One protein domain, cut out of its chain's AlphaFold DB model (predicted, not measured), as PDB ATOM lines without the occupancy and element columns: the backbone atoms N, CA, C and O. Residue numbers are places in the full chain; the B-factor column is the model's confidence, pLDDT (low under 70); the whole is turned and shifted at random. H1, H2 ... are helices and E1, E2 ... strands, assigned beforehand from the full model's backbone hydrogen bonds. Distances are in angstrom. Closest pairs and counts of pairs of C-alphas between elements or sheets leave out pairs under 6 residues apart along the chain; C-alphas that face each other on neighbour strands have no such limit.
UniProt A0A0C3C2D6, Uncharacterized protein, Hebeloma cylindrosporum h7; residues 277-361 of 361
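Overview. This is residues 277 to 361 of the 361 residues of an uncharacterized protein of Hebeloma cylindrosporum h7 (UniProt A0A0C3C2D6). Two small antiparallel sheets make a loose, open model: the hairpin E1 and E2, with the helix H1 beyond it, and a three-stranded sheet E3, E4 and E5, with the short helix H2 on the way from one to the other. The two sheets stand apart, residues 277 to 282 of H1 stick out at one end, and residues 317 to 325 stick out as a loop. The 85 printed residues hold two named helices and five named strands in the order H1 E1 E2 H2 E3 E4 E5, a mixed class with 41 residues in named elements, under half. The larger sheet has the order E3, E4, E5. The whole is loose, with a radius of gyration of the C-alphas of 15.5 A and spans of 46 by 31 by 21 A.

Arrangement. H1, residues 277 to 289, comes closest to E1, residues 294 to 298, at the C-alphas of Thr 287 and Val 294, 6.5 A apart. E1 and E2, residues 304 to 307, form an antiparallel hairpin at 177 degrees; N 298 and O 304 are within hydrogen-bond range at 2.8 A, and N 306 and O 296 at 2.8 A. H1 is apart from E2. H2, residues 310 to 314, follows E2 by a tight link. E3, residues 329 to 331, E4, residues 346 to 352, and E5, residues 357 to 360, form a meander, each strand the antiparallel neighbour of the one before. H2 is only just on this sheet, with 5 pairs of C-alphas within 10 A, and only grazes it with Met 312. The pairing is staggered: E4 pairs with E3 over residues 346 to 348 and with E5 over residues 349 to 352. E3 and E4 stand at 149 degrees, with N 330 and O 347 at 2.8 A. E4 and E5 stand at 152 degrees, with N 359 and O 350 at 3.0 A. E2 and E4 are apart. In H1 and H2 every O i to N i+4 pair is within hydrogen-bond range.

Along the chain. H1 begins at C-alpha 277, (-44.539, 24.493, 33.719), and measures 18.1 A. E1 measures 11.0 A, E2 10.0 A, H2 6.2 A and E3 6.3 A. E4 begins at C-alpha 346, (-37.798, 46.308, 43.288), and measures 19.6 A. E5 measures 9.6 A and ends at C-alpha 360, (-27.256, 45.309, 46.349).

Size, cuts and confidence. The two C-alphas farthest apart are those of Asp 277 and Asp 323, at 47.1 A. The printed part has no cut. The links H2 to E3 and E3 to E4 are long, 14 residues each. The mean pLDDT of the printed part is 72.9; residues 315 to 337, residue 339 and residues 348 to 361 are under 70.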
ATOM      1  N   ASP A 277     -44.935  25.709  33.003       74.50
ATOM      2  CA  ASP A 277     -44.539  24.493  33.719       74.50
ATOM      3  C   ASP A 277     -43.024  24.381  33.918       74.50
ATOM      4  O   ASP A 277     -42.571  23.996  34.995       74.50
ATOM      5  N   SER A 278     -42.215  24.783  32.928       74.19
ATOM      6  CA  SER A 278     -40.755  24.811  33.085       74.19
ATOM      7  C   SER A 278     -40.336  25.846  34.124       74.19
ATOM      8  O   SER A 278     -39.380  25.608  34.861       74.19
ATOM      9  N   PHE A 279     -41.032  26.985  34.187       82.19
ATOM     10  CA  PHE A 279     -40.797  27.981  35.227       82.19
ATOM     11  C   PHE A 279     -41.197  27.441  36.601       82.19
ATOM     12  O   PHE A 279     -40.414  27.562  37.535       82.19
ATOM     13  N   ILE A 280     -42.364  26.800  36.725       85.12
ATOM     14  CA  ILE A 280     -42.842  26.219  37.987       85.12
ATOM     15  C   ILE A 280     -41.872  25.143  38.484       85.12
ATOM     16  O   ILE A 280     -41.473  25.179  39.645       85.12
ATOM     17  N   ALA A 281     -41.434  24.231  37.613       84.56
ATOM     18  CA  ALA A 281     -40.468  23.193  37.965       84.56
ATOM     19  C   ALA A 281     -39.108  23.785  38.372       84.56
ATOM     20  O   ALA A 281     -38.520  23.365  39.369       84.56
ATOM     21  N   ALA A 282     -38.619  24.794  37.641       84.88
ATOM     22  CA  ALA A 282     -37.382  25.488  37.986       84.88
ATOM     23  C   ALA A 282     -37.501  26.256  39.313       84.88
ATOM     24  O   ALA A 282     -36.574  26.225  40.117       84.88
ATOM     25  N   PHE A 283     -38.639  26.906  39.562       88.88
ATOM     26  CA  PHE A 283     -38.912  27.638  40.794       88.88
ATOM     27  C   PHE A 283     -39.015  26.696  41.997       88.88
ATOM     28  O   PHE A 283     -38.399  26.962  43.025       88.88
ATOM     29  N   ALA A 284     -39.702  25.558  41.849       90.38
ATOM     30  CA  ALA A 284     -39.779  24.523  42.876       90.38
ATOM     31  C   ALA A 284     -38.386  23.974  43.227       90.38
ATOM     32  O   ALA A 284     -37.993  23.971  44.396       90.38
ATOM     33  N   LYS A 285     -37.590  23.612  42.211       92.50
ATOM     34  CA  LYS A 285     -36.202  23.172  42.410       92.50
ATOM     35  C   LYS A 285     -35.358  24.246  43.103       92.50
ATOM     36  O   LYS A 285     -34.593  23.942  44.008       92.50
ATOM     37  N   PHE A 286     -35.517  25.508  42.710       91.50
ATOM     38  CA  PHE A 286     -34.805  26.629  43.316       91.50
ATOM     39  C   PHE A 286     -35.154  26.811  44.801       91.50
ATOM     40  O   PHE A 286     -34.262  27.040  45.617       91.50
ATOM     41  N   THR A 287     -36.430  26.672  45.175       92.62
ATOM     42  CA  THR A 287     -36.853  26.736  46.585       92.62
ATOM     43  C   THR A 287     -36.327  25.573  47.423       92.62
ATOM     44  O   THR A 287     -36.058  25.760  48.609       92.62
ATOM     45  N   GLU A 288     -36.154  24.398  46.814       93.75
ATOM     46  CA  GLU A 288     -35.561  23.223  47.458       93.75
ATOM     47  C   GLU A 288     -34.044  23.386  47.648       93.75
ATOM     48  O   GLU A 288     -33.521  23.098  48.721       93.75
ATOM     49  N   GLU A 289     -33.342  23.902  46.634       95.25
ATOM     50  CA  GLU A 289     -31.888  24.108  46.657       95.25
ATOM     51  C   GLU A 289     -31.464  25.240  47.611       95.25
ATOM     52  O   GLU A 289     -30.406  25.165  48.240       95.25
ATOM     53  N   TYR A 290     -32.306  26.266  47.771       90.75
ATOM     54  CA  TYR A 290     -32.042  27.428  48.626       90.75
ATOM     55  C   TYR A 290     -33.148  27.634  49.674       90.75
ATOM     56  O   TYR A 290     -33.909  28.610  49.606       90.75
ATOM     57  N   PRO A 291     -33.238  26.752  50.687       92.06
ATOM     58  CA  PRO A 291     -34.298  26.819  51.681       92.06
ATOM     59  C   PRO A 291     -34.235  28.134  52.469       92.06
ATOM     60  O   PRO A 291     -33.200  28.518  53.019       92.06
ATOM     61  N   GLY A 292     -35.371  28.833  52.527       88.75
ATOM     62  CA  GLY A 292     -35.510  30.120  53.212       88.75
ATOM     63  C   GLY A 292     -34.982  31.330  52.437       88.75
ATOM     64  O   GLY A 292     -35.030  32.433  52.971       88.75
ATOM     65  N   PHE A 293     -34.496  31.154  51.201       91.25
ATOM     66  CA  PHE A 293     -34.133  32.284  50.344       91.25
ATOM     67  C   PHE A 293     -35.361  32.953  49.715       91.25
ATOM     68  O   PHE A 293     -35.425  34.175  49.629       91.25
ATOM     69  N   VAL A 294     -36.365  32.176  49.302       92.50
ATOM     70  CA  VAL A 294     -37.676  32.714  48.912       92.50
ATOM     71  C   VAL A 294     -38.500  32.911  50.182       92.50
ATOM     72  O   VAL A 294     -38.896  31.937  50.819       92.50
ATOM     73  N   ILE A 295     -38.740  34.165  50.566       92.12
ATOM     74  CA  ILE A 295     -39.456  34.512  51.806       92.12
ATOM     75  C   ILE A 295     -40.963  34.667  51.593       92.12
ATOM     76  O   ILE A 295     -41.742  34.523  52.532       92.12
ATOM     77  N   TYR A 296     -41.376  34.978  50.364       90.56
ATOM     78  CA  TYR A 296     -42.776  35.129  49.992       90.56
ATOM     79  C   TYR A 296     -42.947  34.903  48.492       90.56
ATOM     80  O   TYR A 296     -42.154  35.393  47.686       90.56
ATOM     81  N   SER A 297     -43.997  34.185  48.106       91.38
ATOM     82  CA  SER A 297     -44.355  34.001  46.703       91.38
ATOM     83  C   SER A 297     -45.862  33.872  46.541       91.38
ATOM     84  O   SER A 297     -46.478  33.026  47.187       91.38
ATOM     85  N   THR A 298     -46.428  34.652  45.626       91.56
ATOM     86  CA  THR A 298     -47.826  34.570  45.201       91.56
ATOM     87  C   THR A 298     -47.863  34.575  43.683       91.56
ATOM     88  O   THR A 298     -47.358  35.505  43.058       91.56
ATOM     89  N   LEU A 299     -48.467  33.544  43.091       86.62
ATOM     90  CA  LEU A 299     -48.720  33.445  41.655       86.62
ATOM     91  C   LEU A 299     -50.233  33.585  41.444       86.62
ATOM     92  O   LEU A 299     -50.996  32.688  41.792       86.62
ATOM     93  N   GLY A 300     -50.684  34.731  40.941       85.69
ATOM     94  CA  GLY A 300     -52.110  35.034  40.797       85.69
ATOM     95  C   GLY A 300     -52.349  36.197  39.840       85.69
ATOM     96  O   GLY A 300     -51.541  36.442  38.949       85.69
ATOM     97  N   LYS A 301     -53.438  36.958  40.034       84.00
ATOM     98  CA  LYS A 301     -53.714  38.174  39.235       84.00
ATOM     99  C   LYS A 301     -52.548  39.174  39.281       84.00
ATOM    100  O   LYS A 301     -52.310  39.889  38.315       84.00
ATOM    101  N   VAL A 302     -51.839  39.206  40.406       82.00
ATOM    102  CA  VAL A 302     -50.541  39.862  40.558       82.00
ATOM    103  C   VAL A 302     -49.557  38.797  41.015       82.00
ATOM    104  O   VAL A 302     -49.806  38.113  42.009       82.00
ATOM    105  N   THR A 303     -48.454  38.660  40.287       82.88
ATOM    106  CA  THR A 303     -47.364  37.759  40.655       82.88
ATOM    107  C   THR A 303     -46.332  38.523  41.468       82.88
ATOM    108  O   THR A 303     -45.781  39.516  40.994       82.88
ATOM    109  N   VAL A 304     -46.064  38.058  42.686       86.94
ATOM    110  CA  VAL A 304     -45.061  38.631  43.588       86.94
ATOM    111  C   VAL A 304     -44.132  37.516  44.032       86.94
ATOM    112  O   VAL A 304     -44.590  36.511  44.566       86.94
ATOM    113  N   ILE A 305     -42.832  37.698  43.832       88.88
ATOM    114  CA  ILE A 305     -41.794  36.817  44.368       88.88
ATOM    115  C   ILE A 305     -40.830  37.707  45.141       88.88
ATOM    116  O   ILE A 305     -40.250  38.635  44.581       88.88
ATOM    117  N   SER A 306     -40.680  37.437  46.431       88.75
ATOM    118  CA  SER A 306     -39.747  38.132  47.310       88.75
ATOM    119  C   SER A 306     -38.663  37.161  47.743       88.75
ATOM    120  O   SER A 306     -38.940  36.104  48.317       88.75
ATOM    121  N   VAL A 307     -37.422  37.539  47.464       87.94
ATOM    122  CA  VAL A 307     -36.234  36.765  47.810       87.94
ATOM    123  C   VAL A 307     -35.360  37.565  48.760       87.94
ATOM    124  O   VAL A 307     -35.242  38.780  48.623       87.94
ATOM    125  N   GLN A 308     -34.784  36.893  49.749       85.38
ATOM    126  CA  GLN A 308     -33.937  37.512  50.755       85.38
ATOM    127  C   GLN A 308     -32.991  36.471  51.363       85.38
ATOM    128  O   GLN A 308     -33.408  35.404  51.800       85.38
ATOM    129  N   THR A 309     -31.695  36.777  51.438       84.00
ATOM    130  CA  THR A 309     -30.750  35.967  52.226       84.00
ATOM    131  C   THR A 309     -30.877  36.271  53.722       84.00
ATOM    132  O   THR A 309     -31.262  37.374  54.109       84.00
ATOM    133  N   LYS A 310     -30.434  35.350  54.592       80.25
ATOM    134  CA  LYS A 310     -30.323  35.608  56.046       80.25
ATOM    135  C   LYS A 310     -29.516  36.873  56.367       80.25
ATOM    136  O   LYS A 310     -29.861  37.604  57.288       80.25
ATOM    137  N   PHE A 311     -28.474  37.153  55.585       78.88
ATOM    138  CA  PHE A 311     -27.668  38.364  55.728       78.88
ATOM    139  C   PHE A 311     -28.455  39.640  55.365       78.88
ATOM    140  O   PHE A 311     -28.410  40.649  56.073       78.88
ATOM    141  N   MET A 312     -29.226  39.599  54.275       75.12
ATOM    142  CA  MET A 312     -30.123  40.700  53.911       75.12
ATOM    143  C   MET A 312     -31.201  40.911  54.984       75.12
ATOM    144  O   MET A 312     -31.586  42.048  55.243       75.12
ATOM    145  N   GLN A 313     -31.665  39.839  55.635       73.88
ATOM    146  CA  GLN A 313     -32.636  39.906  56.729       73.88
ATOM    147  C   GLN A 313     -32.040  40.530  57.997       73.88
ATOM    148  O   GLN A 313     -32.644  41.439  58.565       73.88
ATOM    149  N   SER A 314     -30.827  40.132  58.400       73.38
ATOM    150  CA  SER A 314     -30.153  40.680  59.590       73.38
ATOM    151  C   SER A 314     -29.788  42.161  59.464       73.38
ATOM    152  O   SER A 314     -29.485  42.808  60.459       73.38
ATOM    153  N   THR A 315     -29.791  42.700  58.246       67.56
ATOM    154  CA  THR A 315     -29.478  44.107  57.961       67.56
ATOM    155  C   THR A 315     -30.711  44.949  57.619       67.56
ATOM    156  O   THR A 315     -30.571  46.153  57.394       67.56
ATOM    157  N   LEU A 316     -31.908  44.344  57.575       64.88
ATOM    158  CA  LEU A 316     -33.162  45.035  57.256       64.88
ATOM    159  C   LEU A 316     -33.697  45.853  58.444       64.88
ATOM    160  O   LEU A 316     -34.334  46.883  58.241       64.88
ATOM    161  N   PHE A 317     -33.404  45.424  59.673       56.12
ATOM    162  CA  PHE A 317     -33.764  46.137  60.895       56.12
ATOM    163  C   PHE A 317     -32.607  47.042  61.327       56.12
ATOM    164  O   PHE A 317     -31.633  46.593  61.929       56.12
ATOM    165  N   LYS A 318     -32.706  48.335  61.021       57.59
ATOM    166  CA  LYS A 318     -31.988  49.374  61.764       57.59
ATOM    167  C   LYS A 318     -33.056  50.260  62.395       57.59
ATOM    168  O   LYS A 318     -33.708  51.021  61.693       57.59
ATOM    169  N   GLU A 319     -33.265  50.116  63.704       52.97
ATOM    170  CA  GLU A 319     -34.161  50.990  64.486       52.97
ATOM    171  C   GLU A 319     -33.640  52.434  64.570       52.97
ATOM    172  O   GLU A 319     -34.363  53.336  64.985       52.97
ATOM    173  N   SER A 320     -32.397  52.678  64.147       58.59
ATOM    174  CA  SER A 320     -31.806  54.006  64.072       58.59
ATOM    175  C   SER A 320     -31.882  54.581  62.657       58.59
ATOM    176  O   SER A 320     -31.432  53.982  61.676       58.59
ATOM    177  N   GLN A 321     -32.424  55.795  62.561       55.00
ATOM    178  CA  GLN A 321     -32.284  56.646  61.387       55.00
ATOM    179  C   GLN A 321     -30.790  56.945  61.208       55.00
ATOM    180  O   GLN A 321     -30.188  57.645  62.019       55.00
ATOM    181  N   LEU A 322     -30.164  56.346  60.195       58.50
ATOM    182  CA  LEU A 322     -28.785  56.676  59.842       58.50
ATOM    183  C   LEU A 322     -28.761  58.097  59.275       58.50
ATOM    184  O   LEU A 322     -29.515  58.392  58.346       58.50
ATOM    185  N   ASP A 323     -27.899  58.955  59.815       55.84
ATOM    186  CA  ASP A 323     -27.678  60.291  59.268       55.84
ATOM    187  C   ASP A 323     -27.033  60.187  57.874       55.84
ATOM    188  O   ASP A 323     -25.976  59.578  57.698       55.84
ATOM    189  N   GLY A 324     -27.689  60.772  56.867       62.28
ATOM    190  CA  GLY A 324     -27.212  60.841  55.480       62.28
ATOM    191  C   GLY A 324     -28.103  60.135  54.438       62.28
ATOM    192  O   GLY A 324     -29.066  59.448  54.776       62.28
ATOM    193  N   PRO A 325     -27.802  60.278  53.130       54.47
ATOM    194  CA  PRO A 325     -28.642  59.808  52.015       54.47
ATOM    195  C   PRO A 325     -28.572  58.284  51.756       54.47
ATOM    196  O   PRO A 325     -28.695  57.825  50.624       54.47
ATOM    197  N   VAL A 326     -28.336  57.474  52.789       53.19
ATOM    198  CA  VAL A 326     -27.805  56.103  52.652       53.19
ATOM    199  C   VAL A 326     -28.895  55.010  52.624       53.19
ATOM    200  O   VAL A 326     -28.603  53.828  52.444       53.19
ATOM    201  N   ASN A 327     -30.173  55.385  52.718       53.22
ATOM    202  CA  ASN A 327     -31.304  54.452  52.740       53.22
ATOM    203  C   ASN A 327     -32.139  54.556  51.454       53.22
ATOM    204  O   ASN A 327     -33.245  55.091  51.455       53.22
ATOM    205  N   GLY A 328     -31.589  54.077  50.337       55.88
ATOM    206  CA  GLY A 328     -32.281  54.067  49.047       55.88
ATOM    207  C   GLY A 328     -32.927  52.716  48.733       55.88
ATOM    208  O   GLY A 328     -32.227  51.715  48.551       55.88
ATOM    209  N   THR A 329     -34.255  52.694  48.604       58.00
ATOM    210  CA  THR A 329     -34.959  51.666  47.823       58.00
ATOM    211  C   THR A 329     -34.824  52.036  46.352       58.00
ATOM    212  O   THR A 329     -35.188  53.142  45.959       58.00
ATOM    213  N   VAL A 330     -34.293  51.131  45.534       59.22
ATOM    214  CA  VAL A 330     -34.176  51.322  44.088       59.22
ATOM    215  C   VAL A 330     -35.325  50.567  43.430       59.22
ATOM    216  O   VAL A 330     -35.366  49.338  43.428       59.22
ATOM    217  N   ASN A 331     -36.292  51.307  42.896       59.19
ATOM    218  CA  ASN A 331     -37.363  50.736  42.088       59.19
ATOM    219  C   ASN A 331     -37.020  50.912  40.607       59.19
ATOM    220  O   ASN A 331     -36.782  52.027  40.147       59.19
ATOM    221  N   ASP A 332     -37.018  49.810  39.867       64.44
ATOM    222  CA  ASP A 332     -36.711  49.760  38.441       64.44
ATOM    223  C   ASP A 332     -37.879  50.192  37.532       64.44
ATOM    224  O   ASP A 332     -37.781  50.131  36.307       64.44
ATOM    225  N   ALA A 333     -38.988  50.685  38.093       59.16
ATOM    226  CA  ALA A 333     -40.137  51.162  37.316       59.16
ATOM    227  C   ALA A 333     -39.788  52.172  36.198       59.16
ATOM    228  O   ALA A 333     -40.575  52.345  35.270       59.16
ATOM    229  N   ALA A 334     -38.615  52.812  36.255       54.56
ATOM    230  CA  ALA A 334     -38.133  53.738  35.236       54.56
ATOM    231  C   ALA A 334     -37.215  53.126  34.152       54.56
ATOM    232  O   ALA A 334     -37.122  53.719  33.077       54.56
ATOM    233  N   HIS A 335     -36.526  51.998  34.386       61.84
ATOM    234  CA  HIS A 335     -35.486  51.512  33.454       61.84
ATOM    235  C   HIS A 335     -35.882  50.280  32.633       61.84
ATOM    236  O   HIS A 335     -35.218  49.993  31.636       61.84
ATOM    237  N   GLY A 336     -36.993  49.617  32.973       67.81
ATOM    238  CA  GLY A 336     -37.602  48.592  32.124       67.81
ATOM    239  C   GLY A 336     -36.723  47.354  31.951       67.81
ATOM    240  O   GLY A 336     -36.482  46.922  30.823       67.81
ATOM    241  N   TRP A 337     -36.233  46.788  33.058       68.88
ATOM    242  CA  TRP A 337     -35.393  45.587  33.053       68.88
ATOM    243  C   TRP A 337     -36.067  44.378  32.401       68.88
ATOM    244  O   TRP A 337     -35.427  43.573  31.719       68.88
ATOM    245  N   TRP A 338     -37.376  44.245  32.599       71.00
ATOM    246  CA  TRP A 338     -38.155  43.150  32.044       71.00
ATOM    247  C   TRP A 338     -38.649  43.467  30.632       71.00
ATOM    248  O   TRP A 338     -39.044  44.587  30.313       71.00
ATOM    249  N   LYS A 339     -38.681  42.434  29.782       67.75
ATOM    250  CA  LYS A 339     -39.264  42.520  28.431       67.75
ATOM    251  C   LYS A 339     -40.753  42.889  28.484       67.75
ATOM    252  O   LYS A 339     -41.241  43.587  27.600       67.75
ATOM    253  N   GLU A 340     -41.451  42.403  29.510       75.81
ATOM    254  CA  GLU A 340     -42.842  42.736  29.805       75.81
ATOM    255  C   GLU A 340     -42.898  44.043  30.601       75.81
ATOM    256  O   GLU A 340     -42.353  44.130  31.701       75.81
ATOM    257  N   ARG A 341     -43.570  45.066  30.059       73.56
ATOM    258  CA  ARG A 341     -43.562  46.420  30.647       73.56
ATOM    259  C   ARG A 341     -44.290  46.513  31.987       73.56
ATOM    260  O   ARG A 341     -44.039  47.442  32.744       73.56
ATOM    261  N   ASN A 342     -45.181  45.566  32.267       77.62
ATOM    262  CA  ASN A 342     -45.938  45.512  33.517       77.62
ATOM    263  C   ASN A 342     -45.193  44.774  34.639       77.62
ATOM    264  O   ASN A 342     -45.677  44.722  35.769       77.62
ATOM    265  N   SER A 343     -44.035  44.182  34.346       76.50
ATOM    266  CA  SER A 343     -43.191  43.551  35.353       76.50
ATOM    267  C   SER A 343     -42.246  44.587  35.953       76.50
ATOM    268  O   SER A 343     -41.555  45.302  35.233       76.50
ATOM    269  N   LEU A 344     -42.198  44.652  37.283       79.88
ATOM    270  CA  LEU A 344     -41.362  45.594  38.023       79.88
ATOM    271  C   LEU A 344     -40.322  44.833  38.841       79.88
ATOM    272  O   LEU A 344     -40.636  43.824  39.471       79.88
ATOM    273  N   LEU A 345     -39.088  45.329  38.842       78.44
ATOM    274  CA  LEU A 345     -38.045  44.869  39.749       78.44
ATOM    275  C   LEU A 345     -37.879  45.901  40.871       78.44
ATOM    276  O   LEU A 345     -37.613  47.073  40.619       78.44
ATOM    277  N   MET A 346     -38.043  45.468  42.116       76.25
ATOM    278  CA  MET A 346     -37.798  46.308  43.288       76.25
ATOM    279  C   MET A 346     -36.611  45.739  44.053       76.25
ATOM    280  O   MET A 346     -36.650  44.588  44.481       76.25
ATOM    281  N   ILE A 347     -35.566  46.547  44.213       71.81
ATOM    282  CA  ILE A 347     -34.329  46.175  44.896       71.81
ATOM    283  C   ILE A 347     -34.150  47.128  46.075       71.81
ATOM    284  O   ILE A 347     -34.276  48.345  45.942       71.81
ATOM    285  N   THR A 348     -33.835  46.599  47.250       66.44
ATOM    286  CA  THR A 348     -33.382  47.448  48.360       66.44
ATOM    287  C   THR A 348     -31.859  47.426  48.387       66.44
ATOM    288  O   THR A 348     -31.240  46.464  47.959       66.44
ATOM    289  N   SER A 349     -31.195  48.481  48.848       62.22
ATOM    290  CA  SER A 349     -29.742  48.429  49.070       62.22
ATOM    291  C   SER A 349     -29.420  48.782  50.521       62.22
ATOM    292  O   SER A 349     -30.231  49.403  51.215       62.22
ATOM    293  N   ALA A 350     -28.289  48.305  51.043       60.56
ATOM    294  CA  ALA A 350     -27.689  48.867  52.255       60.56
ATOM    295  C   ALA A 350     -26.221  49.145  52.006       60.56
ATOM    296  O   ALA A 350     -25.504  48.359  51.383       60.56
ATOM    297  N   HIS A 351     -25.770  50.245  52.585       59.31
ATOM    298  CA  HIS A 351     -24.362  50.518  52.740       59.31
ATOM    299  C   HIS A 351     -23.768  49.672  53.866       59.31
ATOM    300  O   HIS A 351     -24.315  49.612  54.974       59.31
ATOM    301  N   TRP A 352     -22.636  49.037  53.571       59.34
ATOM    302  CA  TRP A 352     -21.830  48.327  54.551       59.34
ATOM    303  C   TRP A 352     -20.551  49.128  54.816       59.34
ATOM    304  O   TRP A 352     -19.657  49.183  53.975       59.34
ATOM    305  N   GLU A 353     -20.429  49.690  56.021       65.56
ATOM    306  CA  GLU A 353     -19.314  50.570  56.411       65.56
ATOM    307  C   GLU A 353     -17.937  49.899  56.349       65.56
ATOM    308  O   GLU A 353     -17.033  50.435  55.718       65.56
ATOM    309  N   SER A 354     -17.770  48.696  56.905       65.06
ATOM    310  CA  SER A 354     -16.476  47.992  56.871       65.06
ATOM    311  C   SER A 354     -16.007  47.580  55.468       65.06
ATOM    312  O   SER A 354     -14.834  47.271  55.290       65.06
ATOM    313  N   LEU A 355     -16.905  47.542  54.477       58.00
ATOM    314  CA  LEU A 355     -16.568  47.270  53.076       58.00
ATOM    315  C   LEU A 355     -16.494  48.552  52.229       58.00
ATOM    316  O   LEU A 355     -16.103  48.469  51.064       58.00
ATOM    317  N   GLY A 356     -16.879  49.707  52.787       61.59
ATOM    318  CA  GLY A 356     -16.874  51.007  52.114       61.59
ATOM    319  C   GLY A 356     -17.712  51.062  50.832       61.59
ATOM    320  O   GLY A 356     -17.369  51.804  49.913       61.59
ATOM    321  N   ARG A 357     -18.755  50.229  50.708       53.06
ATOM    322  CA  ARG A 357     -19.561  50.122  49.479       53.06
ATOM    323  C   ARG A 357     -21.020  49.774  49.749       53.06
ATOM    324  O   ARG A 357     -21.352  49.122  50.740       53.06
ATOM    325  N   CYS A 358     -21.888  50.180  48.823       52.47
ATOM    326  CA  CYS A 358     -23.275  49.730  48.775       52.47
ATOM    327  C   CYS A 358     -23.329  48.287  48.269       52.47
ATOM    328  O   CYS A 358     -22.849  47.987  47.175       52.47
ATOM    329  N   CYS A 359     -23.929  47.406  49.060       51.78
ATOM    330  CA  CYS A 359     -24.280  46.067  48.617       51.78
ATOM    331  C   CYS A 359     -25.718  46.108  48.085       51.78
ATOM    332  O   CYS A 359     -26.622  46.615  48.759       51.78
ATOM    333  N   LEU A 360     -25.918  45.594  46.869       47.59
ATOM    334  CA  LEU A 360     -27.256  45.309  46.349       47.59
ATOM    335  C   LEU A 360     -27.877  44.243  47.269       47.59
ATOM    336  O   LEU A 360     -27.236  43.211  47.496       47.59
ATOM    337  N   LYS A 361     -29.040  44.534  47.870       53.12
ATOM    338  CA  LYS A 361     -29.806  43.552  48.654       53.12
ATOM    339  C   LYS A 361     -30.760  42.796  47.750       53.12
ATOM    340  O   LYS A 361     -31.199  43.369  46.732       53.12
TER     341      LYS A 361